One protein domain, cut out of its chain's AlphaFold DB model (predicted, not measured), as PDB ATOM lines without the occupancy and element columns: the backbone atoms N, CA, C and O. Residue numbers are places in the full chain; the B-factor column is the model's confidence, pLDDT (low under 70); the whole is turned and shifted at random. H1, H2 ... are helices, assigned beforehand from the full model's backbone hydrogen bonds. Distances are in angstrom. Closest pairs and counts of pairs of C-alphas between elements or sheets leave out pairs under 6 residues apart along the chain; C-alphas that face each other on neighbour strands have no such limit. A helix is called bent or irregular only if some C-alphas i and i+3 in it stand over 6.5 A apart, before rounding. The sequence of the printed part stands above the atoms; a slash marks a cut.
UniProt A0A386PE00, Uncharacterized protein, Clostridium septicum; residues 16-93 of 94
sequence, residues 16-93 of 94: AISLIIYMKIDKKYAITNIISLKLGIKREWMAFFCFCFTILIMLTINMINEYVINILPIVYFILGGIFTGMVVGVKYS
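Overview. This is residues 16 to 93 of the 94 residues of an uncharacterized protein of Clostridium septicum (UniProt A0A386PE00). A long helical hairpin, H3 and H4, makes the body and its longest axis; H1 packs slantwise on H4, on the side away from H3. Short H2 stands crosswise at the hairpin's open end, where H3 begins and H4 ends, and joins H1 to H3. The printed part has 78 residues with four named helices, in the order H1, H2, H3, H4, and no named strand, and its class is all helix. It is only just loose, close to compact, with a radius of gyration of the C-alphas of 14.1 A, and spans 38 by 25 by 15 A.

Arrangement. H1, residues 16 to 29, touches H4, residues 73 to 92, at a steep tilt of 41 degrees, the same way; the closest C-alphas, of Leu 19 and Gly 85, are 4.5 A apart. H2, residues 31 to 39, is close to H1 but not clearly touching, with the C-alphas of Asp 26 and Thr 32 6.5 A apart. H3, residues 43 to 67, touches H2 with residues 43 to 46 alone, about perpendicular at 88 degrees; the closest C-alphas, of Ser 36 and Arg 43, are 6.1 A apart. H3 and H4 form a hairpin, opposite ways at a shallow tilt of 10 degrees, with the closest C-alphas, of Ala 47 and Lys 91, 5.1 A apart. The packing of the helices that touch is mostly crossed, but only just: one of three pairs is at a shallow tilt. H1 and H3 are apart. Every O i to N i+4 pair is within hydrogen-bond range in H1, H2 and H4, and 19 of 21 in H3.

Along the chain. H1 begins at C-alpha 16 (-104.779, 58.518, -0.430) and is 20.0 A long; H2 is 12.1 A. H3, 36.6 A, is only just irregular: C-alphas 44 and 47 are 6.8 A apart. H4, 28.9 A, ends at C-alpha 92 (-117.746, 59.671, 1.271).

Size, cuts and confidence. The two C-alphas farthest apart, of Lys 28 and Tyr 67, are 40.4 A apart. The printed part has no cut, and its three links are tight. Mean pLDDT of the printed part is 84.3; residue 68 is under 70.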
ATOM      1  N   ALA A  16    -104.195  59.495   0.485       89.44
ATOM      2  CA  ALA A  16    -104.779  58.518  -0.430       89.44
ATOM      3  C   ALA A  16    -104.851  57.118   0.202       89.44
ATOM      4  O   ALA A  16    -105.879  56.446   0.119       89.44
ATOM      5  N   ILE A  17    -103.781  56.694   0.882       91.75
ATOM      6  CA  ILE A  17    -103.715  55.383   1.540       91.75
ATOM      7  C   ILE A  17    -104.754  55.286   2.663       91.75
ATOM      8  O   ILE A  17    -105.529  54.330   2.706       91.75
ATOM      9  N   SER A  18    -104.804  56.277   3.555       90.19
ATOM     10  CA  SER A  18    -105.748  56.293   4.679       90.19
ATOM     11  C   SER A  18    -107.201  56.361   4.214       90.19
ATOM     12  O   SER A  18    -108.033  55.645   4.765       90.19
ATOM     13  N   LEU A  19    -107.498  57.124   3.156       89.25
ATOM     14  CA  LEU A  19    -108.824  57.182   2.542       89.25
ATOM     15  C   LEU A  19    -109.276  55.804   2.035       89.25
ATOM     16  O   LEU A  19    -110.375  55.352   2.359       89.25
ATOM     17  N   ILE A  20    -108.422  55.117   1.269       90.38
ATOM     18  CA  ILE A  20    -108.724  53.790   0.709       90.38
ATOM     19  C   ILE A  20    -108.930  52.766   1.829       90.38
ATOM     20  O   ILE A  20    -109.884  51.983   1.793       90.38
ATOM     21  N   ILE A  21    -108.045  52.769   2.831       90.44
ATOM     22  CA  ILE A  21    -108.149  51.880   3.992       90.44
ATOM     23  C   ILE A  21    -109.458  52.148   4.732       90.44
ATOM     24  O   ILE A  21    -110.202  51.204   5.001       90.44
ATOM     25  N   TYR A  22    -109.770  53.417   5.007       88.75
ATOM     26  CA  TYR A  22    -110.983  53.801   5.720       88.75
ATOM     27  C   TYR A  22    -112.233  53.333   4.978       88.75
ATOM     28  O   TYR A  22    -113.053  52.633   5.561       88.75
ATOM     29  N   MET A  23    -112.345  53.617   3.677       87.88
ATOM     30  CA  MET A  23    -113.483  53.174   2.862       87.88
ATOM     31  C   MET A  23    -113.642  51.651   2.856       87.88
ATOM     32  O   MET A  23    -114.756  51.134   2.928       87.88
ATOM     33  N   LYS A  24    -112.533  50.906   2.779       89.19
ATOM     34  CA  LYS A  24    -112.569  49.438   2.772       89.19
ATOM     35  C   LYS A  24    -113.030  48.873   4.116       89.19
ATOM     36  O   LYS A  24    -113.795  47.909   4.138       89.19
ATOM     37  N   ILE A  25    -112.567  49.458   5.220       87.94
ATOM     38  CA  ILE A  25    -112.974  49.067   6.571       87.94
ATOM     39  C   ILE A  25    -114.438  49.444   6.801       87.94
ATOM     40  O   ILE A  25    -115.216  48.605   7.251       87.94
ATOM     41  N   ASP A  26    -114.832  50.668   6.460       87.19
ATOM     42  CA  ASP A  26    -116.193  51.144   6.673       87.19
ATOM     43  C   ASP A  26    -117.207  50.324   5.873       87.19
ATOM     44  O   ASP A  26    -118.206  49.882   6.427       87.19
ATOM     45  N   LYS A  27    -116.887  49.964   4.624       87.00
ATOM     46  CA  LYS A  27    -117.726  49.062   3.824       87.00
ATOM     47  C   LYS A  27    -117.926  47.689   4.478       87.00
ATOM     48  O   LYS A  27    -118.968  47.070   4.287       87.00
ATOM     49  N   LYS A  28    -116.927  47.180   5.208       88.69
ATOM     50  CA  LYS A  28    -116.982  45.852   5.839       88.69
ATOM     51  C   LYS A  28    -117.659  45.873   7.212       88.69
ATOM     52  O   LYS A  28    -118.320  44.902   7.566       88.69
ATOM     53  N   TYR A  29    -117.471  46.942   7.980       87.25
ATOM     54  CA  TYR A  29    -117.861  47.005   9.394       87.25
ATOM     55  C   TYR A  29    -118.894  48.096   9.711       87.25
ATOM     56  O   TYR A  29    -119.310  48.205  10.860       87.25
ATOM     57  N   ALA A  30    -119.301  48.900   8.727       86.12
ATOM     58  CA  ALA A  30    -120.219  50.031   8.874       86.12
ATOM     59  C   ALA A  30    -119.848  50.961  10.048       86.12
ATOM     60  O   ALA A  30    -120.720  51.430  10.784       86.12
ATOM     61  N   ILE A  31    -118.547  51.216  10.241       84.19
ATOM     62  CA  ILE A  31    -117.996  51.935  11.403       84.19
ATOM     63  C   ILE A  31    -118.657  53.304  11.576       84.19
ATOM     64  O   ILE A  31    -119.067  53.662  12.677       84.19
ATOM     65  N   THR A  32    -118.822  54.043  10.486       83.44
ATOM     66  CA  THR A  32    -119.456  55.362  10.448       83.44
ATOM     67  C   THR A  32    -120.896  55.283  10.955       83.44
ATOM     68  O   THR A  32    -121.339  56.148  11.705       83.44
ATOM     69  N   ASN A  33    -121.629  54.219  10.615       82.62
ATOM     70  CA  ASN A  33    -122.991  54.021  11.110       82.62
ATOM     71  C   ASN A  33    -123.011  53.710  12.614       82.62
ATOM     72  O   ASN A  33    -123.805  54.281  13.356       82.62
ATOM     73  N   ILE A  34    -122.097  52.855  13.082       84.31
ATOM     74  CA  ILE A  34    -121.976  52.501  14.505       84.31
ATOM     75  C   ILE A  34    -121.632  53.736  15.344       84.31
ATOM     76  O   ILE A  34    -122.252  53.978  16.378       84.31
ATOM     77  N   ILE A  35    -120.660  54.534  14.901       82.81
ATOM     78  CA  ILE A  35    -120.248  55.747  15.610       82.81
ATOM     79  C   ILE A  35    -121.380  56.793  15.583       82.81
ATOM     80  O   ILE A  35    -121.636  57.418  16.612       82.81
ATOM     81  N   SER A  36    -122.101  56.946  14.464       83.56
ATOM     82  CA  SER A  36    -123.273  57.835  14.360       83.56
ATOM     83  C   SER A  36    -124.369  57.441  15.352       83.56
ATOM     84  O   SER A  36    -124.860  58.295  16.087       83.56
ATOM     85  N   LEU A  37    -124.688  56.146  15.443       83.81
ATOM     86  CA  LEU A  37    -125.663  55.615  16.401       83.81
ATOM     87  C   LEU A  37    -125.225  55.832  17.851       83.81
ATOM     88  O   LEU A  37    -126.038  56.213  18.688       83.81
ATOM     89  N   LYS A  38    -123.941  55.614  18.154       85.38
ATOM     90  CA  LYS A  38    -123.418  55.708  19.523       85.38
ATOM     91  C   LYS A  38    -123.301  57.149  20.023       85.38
ATOM     92  O   LYS A  38    -123.507  57.392  21.206       85.38
ATOM     93  N   LEU A  39    -122.960  58.091  19.142       80.44
ATOM     94  CA  LEU A  39    -122.850  59.515  19.473       80.44
ATOM     95  C   LEU A  39    -124.168  60.281  19.279       80.44
ATOM     96  O   LEU A  39    -124.257  61.434  19.687       80.44
ATOM     97  N   GLY A  40    -125.176  59.680  18.636       82.75
ATOM     98  CA  GLY A  40    -126.438  60.351  18.304       82.75
ATOM     99  C   GLY A  40    -126.288  61.483  17.278       82.75
ATOM    100  O   GLY A  40    -127.177  62.321  17.142       82.75
ATOM    101  N   ILE A  41    -125.165  61.534  16.558       81.75
ATOM    102  CA  ILE A  41    -124.874  62.575  15.567       81.75
ATOM    103  C   ILE A  41    -125.366  62.093  14.205       81.75
ATOM    104  O   ILE A  41    -125.001  61.004  13.755       81.75
ATOM    105  N   LYS A  42    -126.161  62.916  13.514       80.19
ATOM    106  CA  LYS A  42    -126.580  62.630  12.135       80.19
ATOM    107  C   LYS A  42    -125.349  62.492  11.230       80.19
ATOM    108  O   LYS A  42    -124.441  63.319  11.296       80.19
ATOM    109  N   ARG A  43    -125.347  61.497  10.337       72.94
ATOM    110  CA  ARG A  43    -124.237  61.208   9.400       72.94
ATOM    111  C   ARG A  43    -123.712  62.442   8.650       72.94
ATOM    112  O   ARG A  43    -122.507  62.582   8.485       72.94
ATOM    113  N   GLU A  44    -124.592  63.359   8.256       78.75
ATOM    114  CA  GLU A  44    -124.241  64.619   7.576       78.75
ATOM    115  C   GLU A  44    -123.300  65.530   8.396       78.75
ATOM    116  O   GLU A  44    -122.401  66.154   7.835       78.75
ATOM    117  N   TRP A  45    -123.434  65.547   9.726       81.62
ATOM    118  CA  TRP A  45    -122.601  66.344  10.638       81.62
ATOM    119  C   TRP A  45    -121.349  65.603  11.099       81.62
ATOM    120  O   TRP A  45    -120.453  66.184  11.708       81.62
ATOM    121  N   MET A  46    -121.259  64.314  10.799       83.12
ATOM    122  CA  MET A  46    -120.218  63.447  11.319       83.12
ATOM    123  C   MET A  46    -118.846  63.753  10.726       83.12
ATOM    124  O   MET A  46    -117.857  63.795  11.453       83.12
ATOM    125  N   ALA A  47    -118.793  64.038   9.423       82.75
ATOM    126  CA  ALA A  47    -117.568  64.485   8.771       82.75
ATOM    127  C   ALA A  47    -117.076  65.817   9.360       82.75
ATOM    128  O   ALA A  47    -115.883  65.978   9.602       82.75
ATOM    129  N   PHE A  48    -117.995  66.744   9.653       82.62
ATOM    130  CA  PHE A  48    -117.666  68.020  10.288       82.62
ATOM    131  C   PHE A  48    -117.148  67.825  11.718       82.62
ATOM    132  O   PHE A  48    -116.105  68.362  12.076       82.62
ATOM    133  N   PHE A  49    -117.808  66.982  12.512       84.50
ATOM    134  CA  PHE A  49    -117.361  66.655  13.863       84.50
ATOM    135  C   PHE A  49    -115.967  66.005  13.866       84.50
ATOM    136  O   PHE A  49    -115.096  66.388  14.645       84.50
ATOM    137  N   CYS A  50    -115.725  65.066  12.948       85.38
ATOM    138  CA  CYS A  50    -114.433  64.400  12.795       85.38
ATOM    139  C   CYS A  50    -113.335  65.376  12.334       85.38
ATOM    140  O   CYS A  50    -112.199  65.303  12.805       85.38
ATOM    141  N   PHE A  51    -113.680  66.344  11.479       85.56
ATOM    142  CA  PHE A  51    -112.784  67.427  11.078       85.56
ATOM    143  C   PHE A  51    -112.409  68.333  12.259       85.56
ATOM    144  O   PHE A  51    -111.227  68.569  12.497       85.56
ATOM    145  N   CYS A  52    -113.388  68.777  13.055       87.31
ATOM    146  CA  CYS A  52    -113.134  69.569  14.262       87.31
ATOM    147  C   CYS A  52    -112.245  68.820  15.263       87.31
ATOM    148  O   CYS A  52    -111.306  69.396  15.810       87.31
ATOM    149  N   PHE A  53    -112.502  67.526  15.469       87.31
ATOM    150  CA  PHE A  53    -111.688  66.694  16.353       87.31
ATOM    151  C   PHE A  53    -110.251  66.545  15.837       87.31
ATOM    152  O   PHE A  53    -109.297  66.645  16.605       87.31
ATOM    153  N   THR A  54    -110.088  66.386  14.522       87.31
ATOM    154  CA  THR A  54    -108.776  66.338  13.864       87.31
ATOM    155  C   THR A  54    -107.985  67.627  14.084       87.31
ATOM    156  O   THR A  54    -106.804  67.568  14.419       87.31
ATOM    157  N   ILE A  55    -108.631  68.792  13.956       87.56
ATOM    158  CA  ILE A  55    -107.996  70.091  14.222       87.56
ATOM    159  C   ILE A  55    -107.538  70.187  15.682       87.56
ATOM    160  O   ILE A  55    -106.411  70.606  15.938       87.56
ATOM    161  N   LEU A  56    -108.375  69.766  16.636       90.50
ATOM    162  CA  LEU A  56    -108.020  69.768  18.058       90.50
ATOM    163  C   LEU A  56    -106.819  68.859  18.357       90.50
ATOM    164  O   LEU A  56    -105.906  69.266  19.077       90.50
ATOM    165  N   ILE A  57    -106.784  67.657  17.773       88.44
ATOM    166  CA  ILE A  57    -105.638  66.745  17.900       88.44
ATOM    167  C   ILE A  57    -104.377  67.407  17.344       88.44
ATOM    168  O   ILE A  57    -103.345  67.408  18.011       88.44
ATOM    169  N   MET A  58    -104.457  68.005  16.155       86.44
ATOM    170  CA  MET A  58    -103.302  68.639  15.520       86.44
ATOM    171  C   MET A  58    -102.772  69.849  16.279       86.44
ATOM    172  O   MET A  58    -101.556  70.020  16.363       86.44
ATOM    173  N   LEU A  59    -103.657  70.650  16.873       87.75
ATOM    174  CA  LEU A  59    -103.283  71.732  17.783       87.75
ATOM    175  C   LEU A  59    -102.552  71.195  19.012       87.75
ATOM    176  O   LEU A  59    -101.505  71.718  19.384       87.75
ATOM    177  N   THR A  60    -103.072  70.122  19.607       87.50
ATOM    178  CA  THR A  60    -102.468  69.500  20.792       87.50
ATOM    179  C   THR A  60    -101.082  68.937  20.470       87.50
ATOM    180  O   THR A  60    -100.135  69.175  21.216       87.50
ATOM    181  N   ILE A  61    -100.931  68.249  19.332       85.94
ATOM    182  CA  ILE A  61     -99.633  67.745  18.857       85.94
ATOM    183  C   ILE A  61     -98.666  68.903  18.609       85.94
ATOM    184  O   ILE A  61     -97.506  68.802  18.995       85.94
ATOM    185  N   ASN A  62     -99.129  70.004  18.008       83.50
ATOM    186  CA  ASN A  62     -98.276  71.164  17.764       83.50
ATOM    187  C   ASN A  62     -97.776  71.795  19.072       83.50
ATOM    188  O   ASN A  62     -96.591  72.080  19.195       83.50
ATOM    189  N   MET A  63     -98.646  71.938  20.078       86.12
ATOM    190  CA  MET A  63     -98.229  72.415  21.400       86.12
ATOM    191  C   MET A  63     -97.200  71.470  22.036       86.12
ATOM    192  O   MET A  63     -96.155  71.913  22.498       86.12
ATOM    193  N   ILE A  64     -97.431  70.154  22.020       84.69
ATOM    194  CA  ILE A  64     -96.467  69.182  22.570       84.69
ATOM    195  C   ILE A  64     -95.123  69.248  21.829       84.69
ATOM    196  O   ILE A  64     -94.070  69.105  22.454       84.69
ATOM    197  N   ASN A  65     -95.157  69.481  20.515       82.12
ATOM    198  CA  ASN A  65     -93.964  69.611  19.690       82.12
ATOM    199  C   ASN A  65     -93.094  70.807  20.112       82.12
ATOM    200  O   ASN A  65     -91.878  70.686  20.221       82.12
ATOM    201  N   GLU A  66     -93.719  71.953  20.395       79.25
ATOM    202  CA  GLU A  66     -93.005  73.154  20.843       79.25
ATOM    203  C   GLU A  66     -92.435  73.015  22.265       79.25
ATOM    204  O   GLU A  66     -91.363  73.553  22.543       79.25
ATOM    205  N   TYR A  67     -93.117  72.289  23.161       73.94
ATOM    206  CA  TYR A  67     -92.779  72.284  24.593       73.94
ATOM    207  C   TYR A  67     -92.057  71.027  25.112       73.94
ATOM    208  O   TYR A  67     -91.430  71.107  26.168       73.94
ATOM    209  N   VAL A  68     -92.151  69.867  24.447       69.44
ATOM    210  CA  VAL A  68     -91.735  68.576  25.046       69.44
ATOM    211  C   VAL A  68     -90.875  67.714  24.121       69.44
ATOM    212  O   VAL A  68     -89.871  67.156  24.562       69.44
ATOM    213  N   ILE A  69     -91.265  67.553  22.855       72.12
ATOM    214  CA  ILE A  69     -90.641  66.589  21.936       72.12
ATOM    215  C   ILE A  69     -90.393  67.299  20.615       72.12
ATOM    216  O   ILE A  69     -91.349  67.663  19.953       72.12
ATOM    217  N   ASN A  70     -89.136  67.446  20.198       76.56
ATOM    218  CA  ASN A  70     -88.810  68.006  18.887       76.56
ATOM    219  C   ASN A  70     -89.120  66.963  17.793       76.56
ATOM    220  O   ASN A  70     -88.269  66.155  17.411       76.56
ATOM    221  N   ILE A  71     -90.382  66.904  17.370       73.88
ATOM    222  CA  ILE A  71     -90.897  65.985  16.358       73.88
ATOM    223  C   ILE A  71     -90.464  66.485  14.983       73.88
ATOM    224  O   ILE A  71     -90.651  67.643  14.615       73.88
ATOM    225  N   LEU A  72     -89.912  65.572  14.184       81.19
ATOM    226  CA  LEU A  72     -89.473  65.891  12.834       81.19
ATOM    227  C   LEU A  72     -90.676  66.347  11.974       81.19
ATOM    228  O   LEU A  72     -91.681  65.630  11.933       81.19
ATOM    229  N   PRO A  73     -90.582  67.462  11.220       78.44
ATOM    230  CA  PRO A  73     -91.703  68.028  10.454       78.44
ATOM    231  C   PRO A  73     -92.394  67.039   9.503       78.44
ATOM    232  O   PRO A  73     -93.608  67.080   9.316       78.44
ATOM    233  N   ILE A  74     -91.636  66.087   8.951       79.62
ATOM    234  CA  ILE A  74     -92.151  64.996   8.107       79.62
ATOM    235  C   ILE A  74     -93.232  64.164   8.809       79.62
ATOM    236  O   ILE A  74     -94.222  63.792   8.184       79.62
ATOM    237  N   VAL A  75     -93.075  63.887  10.105       81.62
ATOM    238  CA  VAL A  75     -94.045  63.092  10.872       81.62
ATOM    239  C   VAL A  75     -95.361  63.854  11.002       81.62
ATOM    240  O   VAL A  75     -96.430  63.263  10.861       81.62
ATOM    241  N   TYR A  76     -95.287  65.172  11.190       82.19
ATOM    242  CA  TYR A  76     -96.461  66.036  11.257       82.19
ATOM    243  C   TYR A  76     -97.246  66.032   9.938       82.19
ATOM    244  O   TYR A  76     -98.463  65.845   9.938       82.19
ATOM    245  N   PHE A  77     -96.550  66.141   8.801       84.31
ATOM    246  CA  PHE A  77     -97.177  66.081   7.477       84.31
ATOM    247  C   PHE A  77     -97.834  64.728   7.186       84.31
ATOM    248  O   PHE A  77     -98.961  64.687   6.688       84.31
ATOM    249  N   ILE A  78     -97.175  63.625   7.554       87.00
ATOM    250  CA  ILE A  78     -97.727  62.278   7.381       87.00
ATOM    251  C   ILE A  78     -98.991  62.103   8.225       87.00
ATOM    252  O   ILE A  78    -100.015  61.652   7.709       87.00
ATOM    253  N   LEU A  79     -98.951  62.493   9.502       86.62
ATOM    254  CA  LEU A  79    -100.121  62.452  10.380       86.62
ATOM    255  C   LEU A  79    -101.258  63.317   9.822       86.62
ATOM    256  O   LEU A  79    -102.409  62.882   9.816       86.62
ATOM    257  N   GLY A  80    -100.936  64.496   9.282       85.75
ATOM    258  CA  GLY A  80    -101.889  65.384   8.613       85.75
ATOM    259  C   GLY A  80    -102.595  64.710   7.455       85.75
ATOM    260  O   GLY A  80    -103.827  64.718   7.398       85.75
ATOM    261  N   GLY A  81    -101.828  64.060   6.582       86.94
ATOM    262  CA  GLY A  81    -102.370  63.262   5.489       86.94
ATOM    263  C   GLY A  81    -103.303  62.159   5.989       86.94
ATOM    264  O   GLY A  81    -104.430  62.056   5.509       86.94
ATOM    265  N   ILE A  82    -102.876  61.383   6.993       89.56
ATOM    266  CA  ILE A  82    -103.660  60.265   7.546       89.56
ATOM    267  C   ILE A  82    -104.995  60.746   8.122       89.56
ATOM    268  O   ILE A  82    -106.049  60.226   7.750       89.56
ATOM    269  N   PHE A  83    -104.976  61.732   9.022       88.38
ATOM    270  CA  PHE A  83    -106.204  62.196   9.663       88.38
ATOM    271  C   PHE A  83    -107.161  62.832   8.654       88.38
ATOM    272  O   PHE A  83    -108.357  62.542   8.662       88.38
ATOM    273  N   THR A  84    -106.633  63.633   7.727       87.88
ATOM    274  CA  THR A  84    -107.452  64.258   6.681       87.88
ATOM    275  C   THR A  84    -108.081  63.204   5.771       87.88
ATOM    276  O   THR A  84    -109.272  63.286   5.473       87.88
ATOM    277  N   GLY A  85    -107.331  62.171   5.377       86.69
ATOM    278  CA  GLY A  85    -107.860  61.077   4.562       86.69
ATOM    279  C   GLY A  85    -108.954  60.276   5.270       86.69
ATOM    280  O   GLY A  85    -109.950  59.923   4.638       86.69
ATOM    281  N   MET A  86    -108.850  60.075   6.588       86.94
ATOM    282  CA  MET A  86    -109.929  59.470   7.381       86.94
ATOM    283  C   MET A  86    -111.189  60.344   7.416       86.94
ATOM    284  O   MET A  86    -112.283  59.837   7.178       86.94
ATOM    285  N   VAL A  87    -111.055  61.652   7.654       86.88
ATOM    286  CA  VAL A  87    -112.191  62.596   7.678       86.88
ATOM    287  C   VAL A  87    -112.913  62.635   6.330       86.88
ATOM    288  O   VAL A  87    -114.144  62.613   6.268       86.88
ATOM    289  N   VAL A  88    -112.153  62.655   5.235       86.31
ATOM    290  CA  VAL A  88    -112.711  62.563   3.881       86.31
ATOM    291  C   VAL A  88    -113.402  61.209   3.691       86.31
ATOM    292  O   VAL A  88    -114.518  61.161   3.178       86.31
ATOM    293  N   GLY A  89    -112.803  60.120   4.176       85.50
ATOM    294  CA  GLY A  89    -113.400  58.785   4.164       85.50
ATOM    295  C   GLY A  89    -114.771  58.739   4.828       85.50
ATOM    296  O   GLY A  89    -115.709  58.241   4.215       85.50
ATOM    297  N   VAL A  90    -114.919  59.336   6.015       85.44
ATOM    298  CA  VAL A  90    -116.203  59.451   6.736       85.44
ATOM    299  C   VAL A  90    -117.267  60.138   5.878       85.44
ATOM    300  O   VAL A  90    -118.408  59.690   5.831       85.44
ATOM    301  N   LYS A  91    -116.902  61.218   5.175       83.00
ATOM    302  CA  LYS A  91    -117.834  61.979   4.329       83.00
ATOM    303  C   LYS A  91    -118.330  61.180   3.123       83.00
ATOM    304  O   LYS A  91    -119.489  61.311   2.738       83.00
ATOM    305  N   TYR A  92    -117.441  60.417   2.494       79.94
ATOM    306  CA  TYR A  92    -117.746  59.671   1.271       79.94
ATOM    307  C   TYR A  92    -118.181  58.226   1.528       79.94
ATOM    308  O   TYR A  92    -118.513  57.517   0.574       79.94
ATOM    309  N   SER A  93    -118.198  57.789   2.787       73.69
ATOM    310  CA  SER A  93    -118.672  56.458   3.131       73.69
ATOM    311  C   SER A  93    -120.193  56.369   3.021       73.69
ATOM    312  O   SER A  93    -120.916  57.210   3.559       73.69
TER     313      SER A  93